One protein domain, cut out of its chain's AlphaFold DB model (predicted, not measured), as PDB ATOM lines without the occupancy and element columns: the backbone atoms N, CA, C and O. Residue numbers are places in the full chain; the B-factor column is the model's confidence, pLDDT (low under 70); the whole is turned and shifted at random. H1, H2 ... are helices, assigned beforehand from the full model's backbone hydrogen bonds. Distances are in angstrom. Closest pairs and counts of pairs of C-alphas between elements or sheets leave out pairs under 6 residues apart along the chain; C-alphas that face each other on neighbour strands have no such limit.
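This is residues 4 to 60 of the 533 residues of an uncharacterized protein of Deltaproteobacteria bacterium (UniProt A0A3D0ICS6). One long helix, H2, makes a side of the domain, and the short helix H3 packs crosswise on it at residues 22 to 29 of H2. After H2 the chain folds back through the long link of residues 40 to 51 to reach H3, while the short helix H1 lies off to the far side of H3, away from H2. The printed part has 57 residues with three named helices, H1, H2 and H3 in chain order, and no named strand; its class is all helix. It is only just compact, close to loose, with a radius of gyration of the C-alphas of 12.3 A and spans of 34 by 28 by 17 A.

H2 is residues 19 to 39, 30.5 A from first to last C-alpha; C-alpha 19 is at (184.989, 170.802, 81.836) and C-alpha 39 at (193.625, 163.455, 53.572). H3 is residues 52 to 58, 9.9 A long. H1 is residues 4 to 11, 10.7 A long, with C-alpha 4 at (168.434, 155.413, 65.098).

H2 touches H3 with its residues 22 to 29 alone; the closest C-alphas are those of Glu 25 and Val 55, 4.9 A apart. Their lines are about perpendicular, at 74 degrees. H3 and H1 are close but not clearly touching, with the closest C-alphas, those of Asn 53 and Cys 11, 6.7 A apart. These two run the same way at a steep tilt of 50 degrees. H1 and H2 are apart. In H1, H2 and H3 every O i to N i+4 pair is within hydrogen-bond range.

The C-alphas farthest apart, those of Glu 16 and Gly 40, are 34.8 A apart. The printed part has no cut. The link from H2 to H3, 12 residues, is long, and that from H1 to H2, 7 residues, is short. The mean pLDDT of the printed part is 85.0, and residue 14 is under 70.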
ATOM      1  N   THR A   4     168.534 154.053  65.655       84.94
ATOM      2  CA  THR A   4     168.434 155.413  65.098       84.94
ATOM      3  C   THR A   4     167.515 156.315  65.921       84.94
ATOM      4  O   THR A   4     167.829 157.475  66.172       84.94
ATOM      5  N   ARG A   5     166.385 155.772  66.392       86.31
ATOM      6  CA  ARG A   5     165.408 156.516  67.200       86.31
ATOM      7  C   ARG A   5     165.942 156.766  68.611       86.31
ATOM      8  O   ARG A   5     165.720 157.836  69.155       86.31
ATOM      9  N   TYR A   6     166.677 155.803  69.169       85.94
ATOM     10  CA  TYR A   6     167.380 155.965  70.442       85.94
ATOM     11  C   TYR A   6     168.458 157.053  70.362       85.94
ATOM     12  O   TYR A   6     168.471 157.947  71.201       85.94
ATOM     13  N   ALA A   7     169.314 157.019  69.336       82.69
ATOM     14  CA  ALA A   7     170.368 158.010  69.126       82.69
ATOM     15  C   ALA A   7     169.801 159.427  68.942       82.69
ATOM     16  O   ALA A   7     170.265 160.356  69.596       82.69
ATOM     17  N   ALA A   8     168.755 159.581  68.122       84.31
ATOM     18  CA  ALA A   8     168.086 160.866  67.919       84.31
ATOM     19  C   ALA A   8     167.492 161.421  69.226       84.31
ATOM     20  O   ALA A   8     167.724 162.581  69.563       84.31
ATOM     21  N   SER A   9     166.789 160.584  70.000       85.81
ATOM     22  CA  SER A   9     166.265 160.982  71.312       85.81
ATOM     23  C   SER A   9     167.379 161.314  72.305       85.81
ATOM     24  O   SER A   9     167.235 162.241  73.095       85.81
ATOM     25  N   TYR A  10     168.490 160.576  72.273       84.06
ATOM     26  CA  TYR A  10     169.629 160.815  73.153       84.06
ATOM     27  C   TYR A  10     170.301 162.161  72.852       84.06
ATOM     28  O   TYR A  10     170.557 162.923  73.779       84.06
ATOM     29  N   CYS A  11     170.538 162.487  71.576       82.38
ATOM     30  CA  CYS A  11     171.140 163.762  71.175       82.38
ATOM     31  C   CYS A  11     170.223 164.971  71.428       82.38
ATOM     32  O   CYS A  11     170.722 166.083  71.564       82.38
ATOM     33  N   ALA A  12     168.904 164.779  71.517       84.50
ATOM     34  CA  ALA A  12     167.960 165.853  71.835       84.50
ATOM     35  C   ALA A  12     167.939 166.240  73.329       84.50
ATOM     36  O   ALA A  12     167.373 167.271  73.690       84.50
ATOM     37  N   LEU A  13     168.537 165.432  74.214       82.94
ATOM     38  CA  LEU A  13     168.593 165.724  75.647       82.94
ATOM     39  C   LEU A  13     169.694 166.749  75.948       82.94
ATOM     40  O   LEU A  13     170.871 166.498  75.694       82.94
ATOM     41  N   SER A  14     169.320 167.868  76.570       69.88
ATOM     42  CA  SER A  14     170.291 168.814  77.128       69.88
ATOM     43  C   SER A  14     170.922 168.226  78.392       69.88
ATOM     44  O   SER A  14     170.211 167.798  79.304       69.88
ATOM     45  N   ARG A  15     172.255 168.169  78.438       73.25
ATOM     46  CA  ARG A  15     173.030 167.666  79.579       73.25
ATOM     47  C   ARG A  15     174.140 168.640  79.927       73.25
ATOM     48  O   ARG A  15     174.739 169.255  79.046       73.25
ATOM     49  N   GLU A  16     174.436 168.735  81.215       78.44
ATOM     50  CA  GLU A  16     175.581 169.490  81.702       78.44
ATOM     51  C   GLU A  16     176.881 168.777  81.296       78.44
ATOM     52  O   GLU A  16     177.032 167.569  81.498       78.44
ATOM     53  N   ARG A  17     177.802 169.515  80.665       80.00
ATOM     54  CA  ARG A  17     179.086 168.988  80.181       80.00
ATOM     55  C   ARG A  17     180.164 169.228  81.227       80.00
ATOM     56  O   ARG A  17     180.380 170.368  81.637       80.00
ATOM     57  N   ALA A  18     180.889 168.181  81.613       83.88
ATOM     58  CA  ALA A  18     182.049 168.349  82.477       83.88
ATOM     59  C   ALA A  18     183.136 169.174  81.753       83.88
ATOM     60  O   ALA A  18     183.340 168.990  80.548       83.88
ATOM     61  N   PRO A  19     183.909 170.026  82.455       80.81
ATOM     62  CA  PRO A  19     184.989 170.802  81.836       80.81
ATOM     63  C   PRO A  19     186.008 169.947  81.061       80.81
ATOM     64  O   PRO A  19     186.545 170.377  80.041       80.81
ATOM     65  N   SER A  20     186.252 168.710  81.507       79.44
ATOM     66  CA  SER A  20     187.118 167.748  80.816       79.44
ATOM     67  C   SER A  20     186.549 167.253  79.485       79.44
ATOM     68  O   SER A  20     187.324 166.993  78.563       79.44
ATOM     69  N   ASP A  21     185.225 167.124  79.377       84.31
ATOM     70  CA  ASP A  21     184.557 166.677  78.153       84.31
ATOM     71  C   ASP A  21     184.564 167.787  77.104       84.31
ATOM     72  O   ASP A  21     184.905 167.524  75.957       84.31
ATOM     73  N   VAL A  22     184.361 169.045  77.513       84.12
ATOM     74  CA  VAL A  22     184.495 170.215  76.624       84.12
ATOM     75  C   VAL A  22     185.896 170.293  76.008       84.12
ATOM     76  O   VAL A  22     186.046 170.516  74.806       84.12
ATOM     77  N   LEU A  23     186.946 170.086  76.814       82.38
ATOM     78  CA  LEU A  23     188.323 170.046  76.310       82.38
ATOM     79  C   LEU A  23     188.535 168.863  75.357       82.38
ATOM     80  O   LEU A  23     189.108 169.036  74.284       82.38
ATOM     81  N   ARG A  24     188.042 167.671  75.716       82.62
ATOM     82  CA  ARG A  24     188.131 166.471  74.872       82.62
ATOM     83  C   ARG A  24     187.449 166.679  73.518       82.62
ATOM     84  O   ARG A  24     188.052 166.355  72.498       82.62
ATOM     85  N   GLU A  25     186.239 167.227  73.500       88.50
ATOM     86  CA  GLU A  25     185.434 167.482  72.299       88.50
ATOM     87  C   GLU A  25     186.121 168.481  71.360       88.50
ATOM     88  O   GLU A  25     186.238 168.216  70.163       88.50
ATOM     89  N   ARG A  26     186.690 169.566  71.906       86.12
ATOM     90  CA  ARG A  26     187.524 170.516  71.145       86.12
ATOM     91  C   ARG A  26     188.750 169.847  70.527       86.12
ATOM     92  O   ARG A  26     189.055 170.076  69.361       86.12
ATOM     93  N   GLY A  27     189.435 168.989  71.286       85.69
ATOM     94  CA  GLY A  27     190.562 168.208  70.775       85.69
ATOM     95  C   GLY A  27     190.165 167.222  69.670       85.69
ATOM     96  O   GLY A  27     190.912 167.048  68.708       85.69
ATOM     97  N   MET A  28     188.988 166.593  69.774       87.06
ATOM     98  CA  MET A  28     188.449 165.702  68.738       87.06
ATOM     99  C   MET A  28     188.119 166.465  67.451       87.06
ATOM    100  O   MET A  28     188.521 166.018  66.378       87.06
ATOM    101  N   ALA A  29     187.457 167.620  67.561       88.44
ATOM    102  CA  ALA A  29     187.144 168.483  66.423       88.44
ATOM    103  C   ALA A  29     188.416 168.963  65.707       88.44
ATOM    104  O   ALA A  29     188.566 168.715  64.514       88.44
ATOM    105  N   ALA A  30     189.387 169.521  66.442       86.31
ATOM    106  CA  ALA A  30     190.648 170.009  65.874       86.31
ATOM    107  C   ALA A  30     191.418 168.919  65.100       86.31
ATOM    108  O   ALA A  30     191.955 169.166  64.017       86.31
ATOM    109  N   ARG A  31     191.451 167.686  65.628       85.94
ATOM    110  CA  ARG A  31     192.093 166.540  64.961       85.94
ATOM    111  C   ARG A  31     191.333 166.077  63.730       85.94
ATOM    112  O   ARG A  31     191.974 165.758  62.736       85.94
ATOM    113  N   ALA A  32     190.003 166.051  63.784       87.75
ATOM    114  CA  ALA A  32     189.181 165.713  62.628       87.75
ATOM    115  C   ALA A  32     189.364 166.743  61.501       87.75
ATOM    116  O   ALA A  32     189.552 166.352  60.352       87.75
ATOM    117  N   THR A  33     189.408 168.039  61.824       85.44
ATOM    118  CA  THR A  33     189.684 169.114  60.858       85.44
ATOM    119  C   THR A  33     191.090 169.001  60.270       85.44
ATOM    120  O   THR A  33     191.246 169.115  59.055       85.44
ATOM    121  N   ARG A  34     192.116 168.739  61.095       85.50
ATOM    122  CA  ARG A  34     193.488 168.504  60.611       85.50
ATOM    123  C   ARG A  34     193.541 167.297  59.674       85.50
ATOM    124  O   ARG A  34     194.009 167.432  58.555       85.50
ATOM    125  N   LEU A  35     192.977 166.164  60.089       86.75
ATOM    126  CA  LEU A  35     192.948 164.945  59.284       86.75
ATOM    127  C   LEU A  35     192.202 165.150  57.959       86.75
ATOM    128  O   LEU A  35     192.640 164.651  56.931       86.75
ATOM    129  N   ALA A  36     191.102 165.907  57.961       86.69
ATOM    130  CA  ALA A  36     190.364 166.218  56.738       86.69
ATOM    131  C   ALA A  36     191.191 167.072  55.762       86.69
ATOM    132  O   ALA A  36     191.117 166.854  54.554       86.69
ATOM    133  N   ARG A  37     192.011 168.003  56.277       84.38
ATOM    134  CA  ARG A  37     192.983 168.757  55.468       84.38
ATOM    135  C   ARG A  37     194.087 167.848  54.928       84.38
ATOM    136  O   ARG A  37     194.384 167.927  53.742       84.38
ATOM    137  N   ASP A  38     194.646 166.979  55.768       87.19
ATOM    138  CA  ASP A  38     195.765 166.095  55.409       87.19
ATOM    139  C   ASP A  38     195.364 165.043  54.361       87.19
ATOM    140  O   ASP A  38     196.124 164.747  53.443       87.19
ATOM    141  N   VAL A  39     194.157 164.481  54.485       90.12
ATOM    142  CA  VAL A  39     193.625 163.455  53.572       90.12
ATOM    143  C   VAL A  39     192.988 164.082  52.322       90.12
ATOM    144  O   VAL A  39     192.798 163.395  51.321       90.12
ATOM    145  N   GLY A  40     192.657 165.379  52.353       84.81
ATOM    146  CA  GLY A  40     192.033 166.089  51.231       84.81
ATOM    147  C   GLY A  40     190.631 165.577  50.873       84.81
ATOM    148  O   GLY A  40     190.203 165.701  49.727       84.81
ATOM    149  N   GLY A  41     189.920 164.973  51.829       85.94
ATOM    150  CA  GLY A  41     188.654 164.280  51.589       85.94
ATOM    151  C   GLY A  41     187.767 164.160  52.834       85.94
ATOM    152  O   GLY A  41     188.143 164.617  53.917       85.94
ATOM    153  N   PRO A  42     186.566 163.565  52.697       86.94
ATOM    154  CA  PRO A  42     185.635 163.419  53.809       86.94
ATOM    155  C   PRO A  42     186.191 162.470  54.879       86.94
ATOM    156  O   PRO A  42     186.626 161.360  54.579       86.94
ATOM    157  N   VAL A  43     186.125 162.893  56.144       86.75
ATOM    158  CA  VAL A  43     186.532 162.096  57.310       86.75
ATOM    159  C   VAL A  43     185.292 161.669  58.087       86.75
ATOM    160  O   VAL A  43     184.518 162.508  58.548       86.75
ATOM    161  N   LEU A  44     185.119 160.360  58.276       89.75
ATOM    162  CA  LEU A  44     184.104 159.820  59.177       89.75
ATOM    163  C   LEU A  44     184.646 159.798  60.611       89.75
ATOM    164  O   LEU A  44     185.533 159.006  60.930       89.75
ATOM    165  N   LEU A  45     184.091 160.633  61.489       86.38
ATOM    166  CA  LEU A  45     184.426 160.625  62.910       86.38
ATOM    167  C   LEU A  45     183.461 159.726  63.693       86.38
ATOM    168  O   LEU A  45     182.279 160.032  63.828       86.38
ATOM    169  N   VAL A  46     183.985 158.645  64.270       88.62
ATOM    170  CA  VAL A  46     183.232 157.768  65.175       88.62
ATOM    171  C   VAL A  46     183.502 158.186  66.619       88.62
ATOM    172  O   VAL A  46     184.646 158.183  67.074       88.62
ATOM    173  N   CYS A  47     182.453 158.547  67.355       86.38
ATOM    174  CA  CYS A  47     182.547 158.942  68.758       86.38
ATOM    175  C   CYS A  47     181.343 158.445  69.567       86.38
ATOM    176  O   CYS A  47     180.333 158.016  69.010       86.38
ATOM    177  N   GLY A  48     181.459 158.467  70.898       87.31
ATOM    178  CA  GLY A  48     180.343 158.121  71.778       87.31
ATOM    179  C   GLY A  48     179.214 159.152  71.687       87.31
ATOM    180  O   GLY A  48     179.486 160.346  71.591       87.31
ATOM    181  N   LEU A  49     177.957 158.700  71.792       86.88
ATOM    182  CA  LEU A  49     176.748 159.546  71.721       86.88
ATOM    183  C   LEU A  49     176.791 160.768  72.654       86.88
ATOM    184  O   LEU A  49     176.264 161.818  72.304       86.88
ATOM    185  N   ALA A  50     177.454 160.653  73.808       87.00
ATOM    186  CA  ALA A  50     177.637 161.749  74.762       87.00
ATOM    187  C   ALA A  50     178.433 162.944  74.202       87.00
ATOM    188  O   ALA A  50     178.236 164.059  74.666       87.00
ATOM    189  N   HIS A  51     179.296 162.719  73.209       88.81
ATOM    190  CA  HIS A  51     180.206 163.730  72.664       88.81
ATOM    191  C   HIS A  51     179.766 164.274  71.300       88.81
ATOM    192  O   HIS A  51     180.316 165.268  70.839       88.81
ATOM    193  N   VAL A  52     178.779 163.649  70.644       88.62
ATOM    194  CA  VAL A  52     178.375 163.983  69.264       88.62
ATOM    195  C   VAL A  52     178.000 165.460  69.125       88.62
ATOM    196  O   VAL A  52     178.519 166.136  68.242       88.62
ATOM    197  N   ASN A  53     177.155 165.976  70.021       87.81
ATOM    198  CA  ASN A  53     176.709 167.371  69.969       87.81
ATOM    199  C   ASN A  53     177.855 168.353  70.232       87.81
ATOM    200  O   ASN A  53     177.990 169.341  69.519       87.81
ATOM    201  N   GLY A  54     178.690 168.075  71.236       87.50
ATOM    202  CA  GLY A  54     179.798 168.955  71.596       87.50
ATOM    203  C   GLY A  54     180.905 168.983  70.543       87.50
ATOM    204  O   GLY A  54     181.456 170.042  70.256       87.50
ATOM    205  N   VAL A  55     181.179 167.846  69.896       88.75
ATOM    206  CA  VAL A  55     182.093 167.792  68.750       88.75
ATOM    207  C   VAL A  55     181.497 168.500  67.533       88.75
ATOM    208  O   VAL A  55     182.212 169.248  66.876       88.75
ATOM    209  N   ALA A  56     180.205 168.313  67.238       86.94
ATOM    210  CA  ALA A  56     179.540 169.005  66.134       86.94
ATOM    211  C   ALA A  56     179.543 170.532  66.324       86.94
ATOM    212  O   ALA A  56     179.822 171.262  65.378       86.94
ATOM    213  N   GLU A  57     179.303 171.007  67.550       86.38
ATOM    214  CA  GLU A  57     179.416 172.424  67.919       86.38
ATOM    215  C   GLU A  57     180.856 172.933  67.740       86.38
ATOM    216  O   GLU A  57     181.079 173.983  67.141       86.38
ATOM    217  N   ALA A  58     181.846 172.160  68.197       85.38
ATOM    218  CA  ALA A  58     183.258 172.512  68.071       85.38
ATOM    219  C   ALA A  58     183.785 172.470  66.622       85.38
ATOM    220  O   ALA A  58     184.771 173.138  66.332       85.38
ATOM    221  N   LEU A  59     183.150 171.726  65.711       85.25
ATOM    222  CA  LEU A  59     183.477 171.690  64.276       85.25
ATOM    223  C   LEU A  59     182.945 172.906  63.490       85.25
ATOM    224  O   LEU A  59     183.188 172.997  62.285       85.25
ATOM    225  N   GLY A  60     182.213 173.821  64.137       75.44
ATOM    226  CA  GLY A  60     181.687 175.041  63.519       75.44
ATOM    227  C   GLY A  60     182.771 175.994  62.977       75.44
ATOM    228  O   GLY A  60     183.958 175.814  63.246       75.44
TER     229      GLY A  60